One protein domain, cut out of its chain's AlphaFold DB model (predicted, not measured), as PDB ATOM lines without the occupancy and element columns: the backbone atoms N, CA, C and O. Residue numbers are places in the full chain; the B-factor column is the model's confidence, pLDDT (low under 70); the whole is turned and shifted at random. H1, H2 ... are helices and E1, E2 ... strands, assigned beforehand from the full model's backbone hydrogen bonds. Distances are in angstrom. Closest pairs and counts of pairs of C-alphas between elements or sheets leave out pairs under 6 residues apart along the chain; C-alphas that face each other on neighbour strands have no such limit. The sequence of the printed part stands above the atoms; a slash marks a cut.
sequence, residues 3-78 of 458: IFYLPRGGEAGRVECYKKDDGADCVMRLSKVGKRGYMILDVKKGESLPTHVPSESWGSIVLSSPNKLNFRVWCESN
ATOM      1  N   ILE A   3     -24.163 -16.797  34.565       74.19
ATOM      2  CA  ILE A   3     -24.631 -15.423  34.773       74.19
ATOM      3  C   ILE A   3     -23.816 -14.809  35.907       74.19
ATOM      4  O   ILE A   3     -23.765 -15.364  37.006       74.19
ATOM      5  N   PHE A   4     -23.180 -13.672  35.627       69.50
ATOM      6  CA  PHE A   4     -22.397 -12.923  36.604       69.50
ATOM      7  C   PHE A   4     -23.233 -11.769  37.141       69.50
ATOM      8  O   PHE A   4     -23.574 -10.832  36.415       69.50
ATOM      9  N   TYR A   5     -23.536 -11.827  38.432       69.50
ATOM     10  CA  TYR A   5     -24.226 -10.757  39.133       69.50
ATOM     11  C   TYR A   5     -23.184  -9.794  39.681       69.50
ATOM     12  O   TYR A   5     -22.376 -10.156  40.539       69.50
ATOM     13  N   LEU A   6     -23.181  -8.569  39.158       65.31
ATOM     14  CA  LEU A   6     -22.283  -7.529  39.645       65.31
ATOM     15  C   LEU A   6     -22.726  -7.076  41.043       65.31
ATOM     16  O   LEU A   6     -23.917  -6.815  41.233       65.31
ATOM     17  N   PRO A   7     -21.792  -6.922  41.997       67.69
ATOM     18  CA  PRO A   7     -22.119  -6.411  43.319       67.69
ATOM     19  C   PRO A   7     -22.690  -4.993  43.207       67.69
ATOM     20  O   PRO A   7     -22.047  -4.087  42.669       67.69
ATOM     21  N   ARG A   8     -23.918  -4.795  43.694       66.06
ATOM     22  CA  ARG A   8     -24.589  -3.488  43.782       66.06
ATOM     23  C   ARG A   8     -25.476  -3.449  45.022       66.06
ATOM     24  O   ARG A   8     -26.172  -4.414  45.304       66.06
ATOM     25  N   GLY A   9     -25.483  -2.316  45.726       65.62
ATOM     26  CA  GLY A   9     -26.401  -2.087  46.849       65.62
ATOM     27  C   GLY A   9     -26.183  -2.999  48.063       65.62
ATOM     28  O   GLY A   9     -27.150  -3.331  48.733       65.62
ATOM     29  N   GLY A  10     -24.944  -3.422  48.335       70.00
ATOM     30  CA  GLY A  10     -24.612  -4.277  49.486       70.00
ATOM     31  C   GLY A  10     -24.716  -5.785  49.229       70.00
ATOM     32  O   GLY A  10     -24.319  -6.569  50.086       70.00
ATOM     33  N   GLU A  11     -25.179  -6.212  48.052       66.56
ATOM     34  CA  GLU A  11     -25.164  -7.626  47.669       66.56
ATOM     35  C   GLU A  11     -23.786  -8.042  47.140       66.56
ATOM     36  O   GLU A  11     -23.207  -7.379  46.271       66.56
ATOM     37  N   ALA A  12     -23.271  -9.163  47.651       75.00
ATOM     38  CA  ALA A  12     -22.052  -9.773  47.140       75.00
ATOM     39  C   ALA A  12     -22.250 -10.227  45.687       75.00
ATOM     40  O   ALA A  12     -23.292 -10.777  45.322       75.00
ATOM     41  N   GLY A  13     -21.224 -10.022  44.859       74.25
ATOM     42  CA  GLY A  13     -21.211 -10.576  43.514       74.25
ATOM     43  C   GLY A  13     -21.255 -12.101  43.578       74.25
ATOM     44  O   GLY A  13     -20.595 -12.709  44.420       74.25
ATOM     45  N   ARG A  14     -22.033 -12.722  42.694       78.38
ATOM     46  CA  ARG A  14     -22.149 -14.183  42.610       78.38
ATOM     47  C   ARG A  14     -22.194 -14.648  41.163       78.38
ATOM     48  O   ARG A  14     -22.495 -13.866  40.260       78.38
ATOM     49  N   VAL A  15     -21.892 -15.924  40.957       78.31
ATOM     50  CA  VAL A  15     -21.958 -16.585  39.652       78.31
ATOM     51  C   VAL A  15     -22.875 -17.785  39.778       78.31
ATOM     52  O   VAL A  15     -22.693 -18.612  40.666       78.31
ATOM     53  N   GLU A  16     -23.848 -17.884  38.884       81.62
ATOM     54  CA  GLU A  16     -24.775 -19.013  38.832       81.62
ATOM     55  C   GLU A  16     -24.663 -19.706  37.474       81.62
ATOM     56  O   GLU A  16     -24.512 -19.052  36.436       81.62
ATOM     57  N   CYS A  17     -24.728 -21.037  37.485       81.25
ATOM     58  CA  CYS A  17     -24.728 -21.858  36.280       81.25
ATOM     59  C   CYS A  17     -26.152 -22.322  35.972       81.25
ATOM     60  O   CYS A  17     -26.815 -22.924  36.813       81.25
ATOM     61  N   TYR A  18     -26.593 -22.067  34.747       80.25
ATOM     62  CA  TYR A  18     -27.903 -22.424  34.225       80.25
ATOM     63  C   TYR A  18     -27.774 -23.367  33.030       80.25
ATOM     64  O   TYR A  18     -26.818 -23.276  32.242       80.25
ATOM     65  N   LYS A  19     -28.788 -24.216  32.829       79.75
ATOM     66  CA  LYS A  19     -29.022 -24.824  31.513       79.75
ATOM     67  C   LYS A  19     -29.325 -23.714  30.502       79.75
ATOM     68  O   LYS A  19     -29.748 -22.626  30.877       79.75
ATOM     69  N   LYS A  20     -29.018 -23.978  29.230       75.31
ATOM     70  CA  LYS A  20     -28.970 -22.980  28.150       75.31
ATOM     71  C   LYS A  20     -30.168 -22.015  28.164       75.31
ATOM     72  O   LYS A  20     -29.958 -20.820  28.355       75.31
ATOM     73  N   ASP A  21     -31.377 -22.540  27.996       77.31
ATOM     74  CA  ASP A  21     -32.579 -21.719  27.821       77.31
ATOM     75  C   ASP A  21     -33.076 -21.146  29.163       77.31
ATOM     76  O   ASP A  21     -33.396 -19.962  29.236       77.31
ATOM     77  N   ASP A  22     -32.963 -21.907  30.261       83.06
ATOM     78  CA  ASP A  22     -33.248 -21.423  31.625       83.06
ATOM     79  C   ASP A  22     -32.425 -20.170  31.984       83.06
ATOM     80  O   ASP A  22     -32.896 -19.252  32.664       83.06
ATOM     81  N   GLY A  23     -31.171 -20.126  31.528       84.25
ATOM     82  CA  GLY A  23     -30.285 -18.982  31.716       84.25
ATOM     83  C   GLY A  23     -30.731 -17.767  30.906       84.25
ATOM     84  O   GLY A  23     -30.711 -16.649  31.424       84.25
ATOM     85  N   ALA A  24     -31.163 -17.975  29.660       81.19
ATOM     86  CA  ALA A  24     -31.676 -16.905  28.810       81.19
ATOM     87  C   ALA A  24     -32.955 -16.292  29.400       81.19
ATOM     88  O   ALA A  24     -33.045 -15.068  29.523       81.19
ATOM     89  N   ASP A  25     -33.877 -17.128  29.882       84.88
ATOM     90  CA  ASP A  25     -35.088 -16.688  30.582       84.88
ATOM     91  C   ASP A  25     -34.766 -15.892  31.847       84.88
ATOM     92  O   ASP A  25     -35.392 -14.864  32.134       84.88
ATOM     93  N   CYS A  26     -33.760 -16.332  32.609       85.94
ATOM     94  CA  CYS A  26     -33.290 -15.607  33.780       85.94
ATOM     95  C   CYS A  26     -32.777 -14.207  33.406       85.94
ATOM     96  O   CYS A  26     -33.228 -13.214  33.982       85.94
ATOM     97  N   VAL A  27     -31.913 -14.103  32.391       86.00
ATOM     98  CA  VAL A  27     -31.406 -12.810  31.900       86.00
ATOM     99  C   VAL A  27     -32.536 -11.915  31.392       86.00
ATOM    100  O   VAL A  27     -32.552 -10.722  31.700       86.00
ATOM    101  N   MET A  28     -33.516 -12.470  30.679       84.25
ATOM    102  CA  MET A  28     -34.681 -11.721  30.205       84.25
ATOM    103  C   MET A  28     -35.506 -11.146  31.359       84.25
ATOM    104  O   MET A  28     -35.873  -9.969  31.329       84.25
ATOM    105  N   ARG A  29     -35.764 -11.932  32.412       86.56
ATOM    106  CA  ARG A  29     -36.446 -11.430  33.619       86.56
ATOM    107  C   ARG A  29     -35.649 -10.319  34.298       86.56
ATOM    108  O   ARG A  29     -36.230  -9.305  34.672       86.56
ATOM    109  N   LEU A  30     -34.331 -10.486  34.425       86.06
ATOM    110  CA  LEU A  30     -33.447  -9.489  35.033       86.06
ATOM    111  C   LEU A  30     -33.409  -8.181  34.224       86.06
ATOM    112  O   LEU A  30     -33.467  -7.096  34.801       86.06
ATOM    113  N   SER A  31     -33.365  -8.275  32.895       85.19
ATOM    114  CA  SER A  31     -33.421  -7.120  31.994       85.19
ATOM    115  C   SER A  31     -34.737  -6.340  32.138       85.19
ATOM    116  O   SER A  31     -34.704  -5.118  32.280       85.19
ATOM    117  N   LYS A  32     -35.886  -7.032  32.233       86.31
ATOM    118  CA  LYS A  32     -37.210  -6.403  32.442       86.31
ATOM    119  C   LYS A  32     -37.305  -5.577  33.727       86.31
ATOM    120  O   LYS A  32     -38.032  -4.592  33.757       86.31
ATOM    121  N   VAL A  33     -36.562  -5.947  34.772       86.62
ATOM    122  CA  VAL A  33     -36.482  -5.185  36.034       86.62
ATOM    123  C   VAL A  33     -35.310  -4.190  36.060       86.62
ATOM    124  O   VAL A  33     -34.886  -3.739  37.124       86.62
ATOM    125  N   GLY A  34     -34.753  -3.851  34.894       83.38
ATOM    126  CA  GLY A  34     -33.725  -2.821  34.727       83.38
ATOM    127  C   GLY A  34     -32.313  -3.234  35.148       83.38
ATOM    128  O   GLY A  34     -31.417  -2.386  35.213       83.38
ATOM    129  N   LYS A  35     -32.070  -4.519  35.441       81.25
ATOM    130  CA  LYS A  35     -30.723  -5.014  35.758       81.25
ATOM    131  C   LYS A  35     -29.911  -5.158  34.471       81.25
ATOM    132  O   LYS A  35     -30.436  -5.512  33.417       81.25
ATOM    133  N   ARG A  36     -28.608  -4.905  34.583       79.94
ATOM    134  CA  ARG A  36     -27.620  -5.020  33.501       79.94
ATOM    135  C   ARG A  36     -26.491  -5.936  33.950       79.94
ATOM    136  O   ARG A  36     -26.180  -5.968  35.142       79.94
ATOM    137  N   GLY A  37     -25.856  -6.624  33.012       76.06
ATOM    138  CA  GLY A  37     -24.770  -7.543  33.333       76.06
ATOM    139  C   GLY A  37     -24.151  -8.209  32.113       76.06
ATOM    140  O   GLY A  37     -24.346  -7.769  30.978       76.06
ATOM    141  N   TYR A  38     -23.399  -9.278  32.378       76.12
ATOM    142  CA  TYR A  38     -22.778 -10.114  31.358       76.12
ATOM    143  C   TYR A  38     -23.218 -11.569  31.510       76.12
ATOM    144  O   TYR A  38     -23.326 -12.088  32.626       76.12
ATOM    145  N   MET A  39     -23.420 -12.235  30.376       78.88
ATOM    146  CA  MET A  39     -23.612 -13.679  30.306       78.88
ATOM    147  C   MET A  39     -22.433 -14.359  29.623       78.88
ATOM    148  O   MET A  39     -21.905 -13.851  28.637       78.88
ATOM    149  N   ILE A  40     -22.055 -15.532  30.123       77.75
ATOM    150  CA  ILE A  40     -21.084 -16.409  29.476       77.75
ATOM    151  C   ILE A  40     -21.811 -17.617  28.884       77.75
ATOM    152  O   ILE A  40     -22.447 -18.413  29.586       77.75
ATOM    153  N   LEU A  41     -21.698 -17.748  27.571       75.38
ATOM    154  CA  LEU A  41     -22.300 -18.777  26.747       75.38
ATOM    155  C   LEU A  41     -21.218 -19.783  26.362       75.38
ATOM    156  O   LEU A  41     -20.381 -19.524  25.501       75.38
ATOM    157  N   ASP A  42     -21.235 -20.937  27.012       73.62
ATOM    158  CA  ASP A  42     -20.447 -22.089  26.592       73.62
ATOM    159  C   ASP A  42     -21.366 -23.036  25.820       73.62
ATOM    160  O   ASP A  42     -22.388 -23.477  26.354       73.62
ATOM    161  N   VAL A  43     -21.058 -23.262  24.544       69.12
ATOM    162  CA  VAL A  43     -21.908 -24.014  23.612       69.12
ATOM    163  C   VAL A  43     -21.057 -25.016  22.854       69.12
ATOM    164  O   VAL A  43     -19.979 -24.692  22.348       69.12
ATOM    165  N   LYS A  44     -21.539 -26.256  22.750       69.56
ATOM    166  CA  LYS A  44     -20.827 -27.290  22.004       69.56
ATOM    167  C   LYS A  44     -20.889 -27.021  20.501       69.56
ATOM    168  O   LYS A  44     -21.747 -26.310  19.975       69.56
ATOM    169  N   LYS A  45     -19.950 -27.618  19.772       66.12
ATOM    170  CA  LYS A  45     -19.918 -27.546  18.311       66.12
ATOM    171  C   LYS A  45     -21.215 -28.129  17.734       66.12
ATOM    172  O   LYS A  45     -21.506 -29.291  17.988       66.12
ATOM    173  N   GLY A  46     -21.941 -27.349  16.932       65.25
ATOM    174  CA  GLY A  46     -23.185 -27.784  16.289       65.25
ATOM    175  C   GLY A  46     -24.453 -27.564  17.119       65.25
ATOM    176  O   GLY A  46     -25.541 -27.802  16.607       65.25
ATOM    177  N   GLU A  47     -24.335 -27.080  18.357       73.94
ATOM    178  CA  GLU A  47     -25.482 -26.636  19.150       73.94
ATOM    179  C   GLU A  47     -25.753 -25.144  18.912       73.94
ATOM    180  O   GLU A  47     -24.832 -24.338  18.766       73.94
ATOM    181  N   SER A  48     -27.028 -24.751  18.876       71.88
ATOM    182  CA  SER A  48     -27.397 -23.342  18.745       71.88
ATOM    183  C   SER A  48     -27.098 -22.576  20.035       71.88
ATOM    184  O   SER A  48     -27.219 -23.112  21.137       71.88
ATOM    185  N   LEU A  49     -26.748 -21.296  19.911       75.00
ATOM    186  CA  LEU A  49     -26.746 -20.365  21.041       75.00
ATOM    187  C   LEU A  49     -28.198 -20.013  21.445       75.00
ATOM    188  O   LEU A  49     -29.124 -20.310  20.684       75.00
ATOM    189  N   PRO A  50     -28.436 -19.458  22.651       75.62
ATOM    190  CA  PRO A  50     -29.753 -18.931  23.009       75.62
ATOM    191  C   PRO A  50     -30.220 -17.852  22.026       75.62
ATOM    192  O   PRO A  50     -29.401 -17.163  21.423       75.62
ATOM    193  N   THR A  51     -31.524 -17.690  21.851       77.00
ATOM    194  CA  THR A  51     -32.100 -16.665  20.968       77.00
ATOM    195  C   THR A  51     -32.833 -15.608  21.786       77.00
ATOM    196  O   THR A  51     -33.158 -15.837  22.950       77.00
ATOM    197  N   HIS A  52     -33.069 -14.437  21.189       76.00
ATOM    198  CA  HIS A  52     -33.806 -13.328  21.809       76.00
ATOM    199  C   HIS A  52     -33.232 -12.849  23.152       76.00
ATOM    200  O   HIS A  52     -33.976 -12.454  24.050       76.00
ATOM    201  N   VAL A  53     -31.905 -12.862  23.299       78.62
ATOM    202  CA  VAL A  53     -31.260 -12.289  24.486       78.62
ATOM    203  C   VAL A  53     -31.293 -10.751  24.435       78.62
ATOM    204  O   VAL A  53     -31.216 -10.176  23.348       78.62
ATOM    205  N   PRO A  54     -31.367 -10.046  25.579       78.12
ATOM    206  CA  PRO A  54     -31.528  -8.592  25.603       78.12
ATOM    207  C   PRO A  54     -30.184  -7.872  25.375       78.12
ATOM    208  O   PRO A  54     -29.596  -7.310  26.303       78.12
ATOM    209  N   SER A  55     -29.697  -7.892  24.131       73.12
ATOM    210  CA  SER A  55     -28.368  -7.413  23.707       73.12
ATOM    211  C   SER A  55     -28.091  -5.929  23.990       73.12
ATOM    212  O   SER A  55     -26.935  -5.550  24.163       73.12
ATOM    213  N   GLU A  56     -29.126  -5.092  24.111       73.62
ATOM    214  CA  GLU A  56     -28.985  -3.665  24.447       73.62
ATOM    215  C   GLU A  56     -28.621  -3.413  25.919       73.62
ATOM    216  O   GLU A  56     -28.029  -2.387  26.260       73.62
ATOM    217  N   SER A  57     -28.985  -4.334  26.817       76.31
ATOM    218  CA  SER A  57     -28.812  -4.167  28.269       76.31
ATOM    219  C   SER A  57     -27.884  -5.205  28.901       76.31
ATOM    220  O   SER A  57     -27.426  -5.001  30.031       76.31
ATOM    221  N   TRP A  58     -27.572  -6.282  28.172       79.56
ATOM    222  CA  TRP A  58     -26.709  -7.374  28.612       79.56
ATOM    223  C   TRP A  58     -25.652  -7.731  27.568       79.56
ATOM    224  O   TRP A  58     -25.962  -8.083  26.431       79.56
ATOM    225  N   GLY A  59     -24.387  -7.707  27.991       75.19
ATOM    226  CA  GLY A  59     -23.271  -8.191  27.182       75.19
ATOM    227  C   GLY A  59     -23.201  -9.719  27.176       75.19
ATOM    228  O   GLY A  59     -23.531 -10.369  28.168       75.19
ATOM    229  N   SER A  60     -22.732 -10.307  26.075       75.75
ATOM    230  CA  SER A  60     -22.552 -11.760  25.942       75.75
ATOM    231  C   SER A  60     -21.102 -12.105  25.621       75.75
ATOM    232  O   SER A  60     -20.498 -11.496  24.742       75.75
ATOM    233  N   ILE A  61     -20.552 -13.102  26.314       74.88
ATOM    234  CA  ILE A  61     -19.233 -13.690  26.062       74.88
ATOM    235  C   ILE A  61     -19.463 -15.132  25.628       74.88
ATOM    236  O   ILE A  61     -20.030 -15.913  26.382       74.88
ATOM    237  N   VAL A  62     -19.020 -15.505  24.432       71.56
ATOM    238  CA  VAL A  62     -19.147 -16.879  23.936       71.56
ATOM    239  C   VAL A  62     -17.807 -17.598  24.097       71.56
ATOM    240  O   VAL A  62     -16.811 -17.140  23.553       71.56
ATOM    241  N   LEU A  63     -17.766 -18.715  24.828       69.12
ATOM    242  CA  LEU A  63     -16.549 -19.517  25.060       69.12
ATOM    243  C   LEU A  63     -16.362 -20.669  24.056       69.12
ATOM    244  O   LEU A  63     -15.375 -21.404  24.123       69.12
ATOM    245  N   SER A  64     -17.292 -20.838  23.113       62.28
ATOM    246  CA  SER A  64     -17.218 -21.886  22.095       62.28
ATOM    247  C   SER A  64     -16.234 -21.544  20.976       62.28
ATOM    248  O   SER A  64     -16.168 -20.392  20.543       62.28
ATOM    249  N   SER A  65     -15.563 -22.560  20.419       57.75
ATOM    250  CA  SER A  65     -14.817 -22.413  19.161       57.75
ATOM    251  C   SER A  65     -15.700 -21.784  18.069       57.75
ATOM    252  O   SER A  65     -16.871 -22.167  17.956       57.75
ATOM    253  N   PRO A  66     -15.165 -20.880  17.230       58.97
ATOM    254  CA  PRO A  66     -15.920 -20.266  16.143       58.97
ATOM    255  C   PRO A  66     -16.521 -21.310  15.193       58.97
ATOM    256  O   PRO A  66     -15.814 -21.967  14.431       58.97
ATOM    257  N   ASN A  67     -17.844 -21.483  15.242       67.06
ATOM    258  CA  ASN A  67     -18.569 -22.439  14.410       67.06
ATOM    259  C   ASN A  67     -19.608 -21.719  13.547       67.06
ATOM    260  O   ASN A  67     -20.544 -21.117  14.063       67.06
ATOM    261  N   LYS A  68     -19.493 -21.845  12.223       66.38
ATOM    262  CA  LYS A  68     -20.376 -21.153  11.275       66.38
ATOM    263  C   LYS A  68     -21.871 -21.372  11.547       66.38
ATOM    264  O   LYS A  68     -22.642 -20.436  11.374       66.38
ATOM    265  N   LEU A  69     -22.278 -22.574  11.956       68.44
ATOM    266  CA  LEU A  69     -23.679 -22.884  12.249       68.44
ATOM    267  C   LEU A  69     -24.141 -22.179  13.529       68.44
ATOM    268  O   LEU A  69     -25.149 -21.478  13.498       68.44
ATOM    269  N   ASN A  70     -23.367 -22.298  14.613       70.50
ATOM    270  CA  ASN A  70     -23.673 -21.652  15.893       70.50
ATOM    271  C   ASN A  70     -23.816 -20.128  15.719       70.50
ATOM    272  O   ASN A  70     -24.760 -19.526  16.228       70.50
ATOM    273  N   PHE A  71     -22.899 -19.514  14.960       70.25
ATOM    274  CA  PHE A  71     -22.890 -18.071  14.708       70.25
ATOM    275  C   PHE A  71     -24.002 -17.627  13.758       70.25
ATOM    276  O   PHE A  71     -24.608 -16.589  14.002       70.25
ATOM    277  N   ARG A  72     -24.309 -18.403  12.709       72.31
ATOM    278  CA  ARG A  72     -25.411 -18.083  11.789       72.31
ATOM    279  C   ARG A  72     -26.734 -17.964  12.542       72.31
ATOM    280  O   ARG A  72     -27.381 -16.930  12.449       72.31
ATOM    281  N   VAL A  73     -27.079 -18.987  13.325       73.50
ATOM    282  CA  VAL A  73     -28.329 -19.007  14.102       73.50
ATOM    283  C   VAL A  73     -28.394 -17.814  15.054       73.50
ATOM    284  O   VAL A  73     -29.437 -17.178  15.186       73.50
ATOM    285  N   TRP A  74     -27.270 -17.465  15.684       73.50
ATOM    286  CA  TRP A  74     -27.193 -16.310  16.571       73.50
ATOM    287  C   TRP A  74     -27.414 -14.976  15.849       73.50
ATOM    288  O   TRP A  74     -28.164 -14.148  16.361       73.50
ATOM    289  N   CYS A  75     -26.787 -14.774  14.684       71.81
ATOM    290  CA  CYS A  75     -26.960 -13.568  13.869       71.81
ATOM    291  C   CYS A  75     -28.391 -13.409  13.357       71.81
ATOM    292  O   CYS A  75     -28.903 -12.299  13.323       71.81
ATOM    293  N   GLU A  76     -29.021 -14.507  12.939       74.69
ATOM    294  CA  GLU A  76     -30.386 -14.492  12.403       74.69
ATOM    295  C   GLU A  76     -31.430 -14.241  13.500       74.69
ATOM    296  O   GLU A  76     -32.463 -13.634  13.239       74.69
ATOM    297  N   SER A  77     -31.159 -14.684  14.734       70.75
ATOM    298  CA  SER A  77     -32.151 -14.682  15.819       70.75
ATOM    299  C   SER A  77     -32.012 -13.532  16.822       70.75
ATOM    300  O   SER A  77     -32.869 -13.382  17.692       70.75
ATOM    301  N   ASN A  78     -30.937 -12.742  16.760       68.25
ATOM    302  CA  ASN A  78     -30.699 -11.619  17.669       68.25
ATOM    303  C   ASN A  78     -30.432 -10.336  16.872       68.25
ATOM    304  O   ASN A  78     -29.639 -10.335  15.934       68.25
TER     305      ASN A  78
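AT A GLANCE: This is residues 3 to 78 of the 458 residues of an uncharacterized protein of Trypanosoma vivax (strain Y486) (UniProt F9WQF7). A small twisted sheet of four strands has helix H1 over one face, the hairpin tip of residues 7 to 12 sticks out at one end of the rod, and helix H2 lies off the sheet at the other. You will find 76 residues with two named helices and four named strands, in the order E1 E2 H1 E3 E4 H2; the mixed sheet runs E2 E1 E3 E4, and the class is mixed, helices and strands. The whole is compact, with a radius of gyration of the C-alphas of 12.9 A and spans of 42 by 20 by 17 A.

HOW THE PARTS SIT: Start at E1, residues 3 to 5, which forms a hairpin with E2, residues 14 to 17; they are antiparallel at 165 degrees, with N 5 and O 14 2.9 A apart. E3, residues 37 to 41, is antiparallel to E1, with N 4 and O 38 3.4 A apart, and parallel to E4, residues 58 to 62, with N 41 and O 61 2.8 A apart. H1, residues 20 to 32, makes two layers with the sheet, a helix on one face, at a height over the sheet of 9.1 A. It runs along the strands, at 11 degrees to E3 on the local plane, over E3 and only just over E1, where 3 of its C-alphas fall. Its closest C-alpha pair with E1 is Ile 3 and Gly 23, 7.3 A. E2, H1 and E3 are a split strand-helix-strand unit, two strands running the same way with E1 between them; its crossover is right-handed. H2, residues 68 to 77, is not on the sheet and is apart from H1. In H1 and H2 every O i to N i+4 pair is within hydrogen-bond range.

IN THESE COORDINATES: Find C-alpha 3 at (-24.631, -15.423, 34.773), where E1 begins; E1 is 6.4 A long and E2 10.3 A. From C-alpha 20 at (-28.970, -22.980, 28.150), H1 runs 19.0 A. E3 spans 13.3 A, E4 13.0 A, and H2 14.2 A, ending at C-alpha 77 at (-32.151, -14.682, 15.819).

THE WHOLE: The C-alphas of Gly 10 and Lys 68, the two farthest apart, are 42.0 A apart. The printed part has no cut; the link from E3 to E4, residues 42 to 57, is long. Look for pLDDT under 70 in 19 residues, among them 4 to 9 and 63 to 69; the mean of the printed part is 74.9.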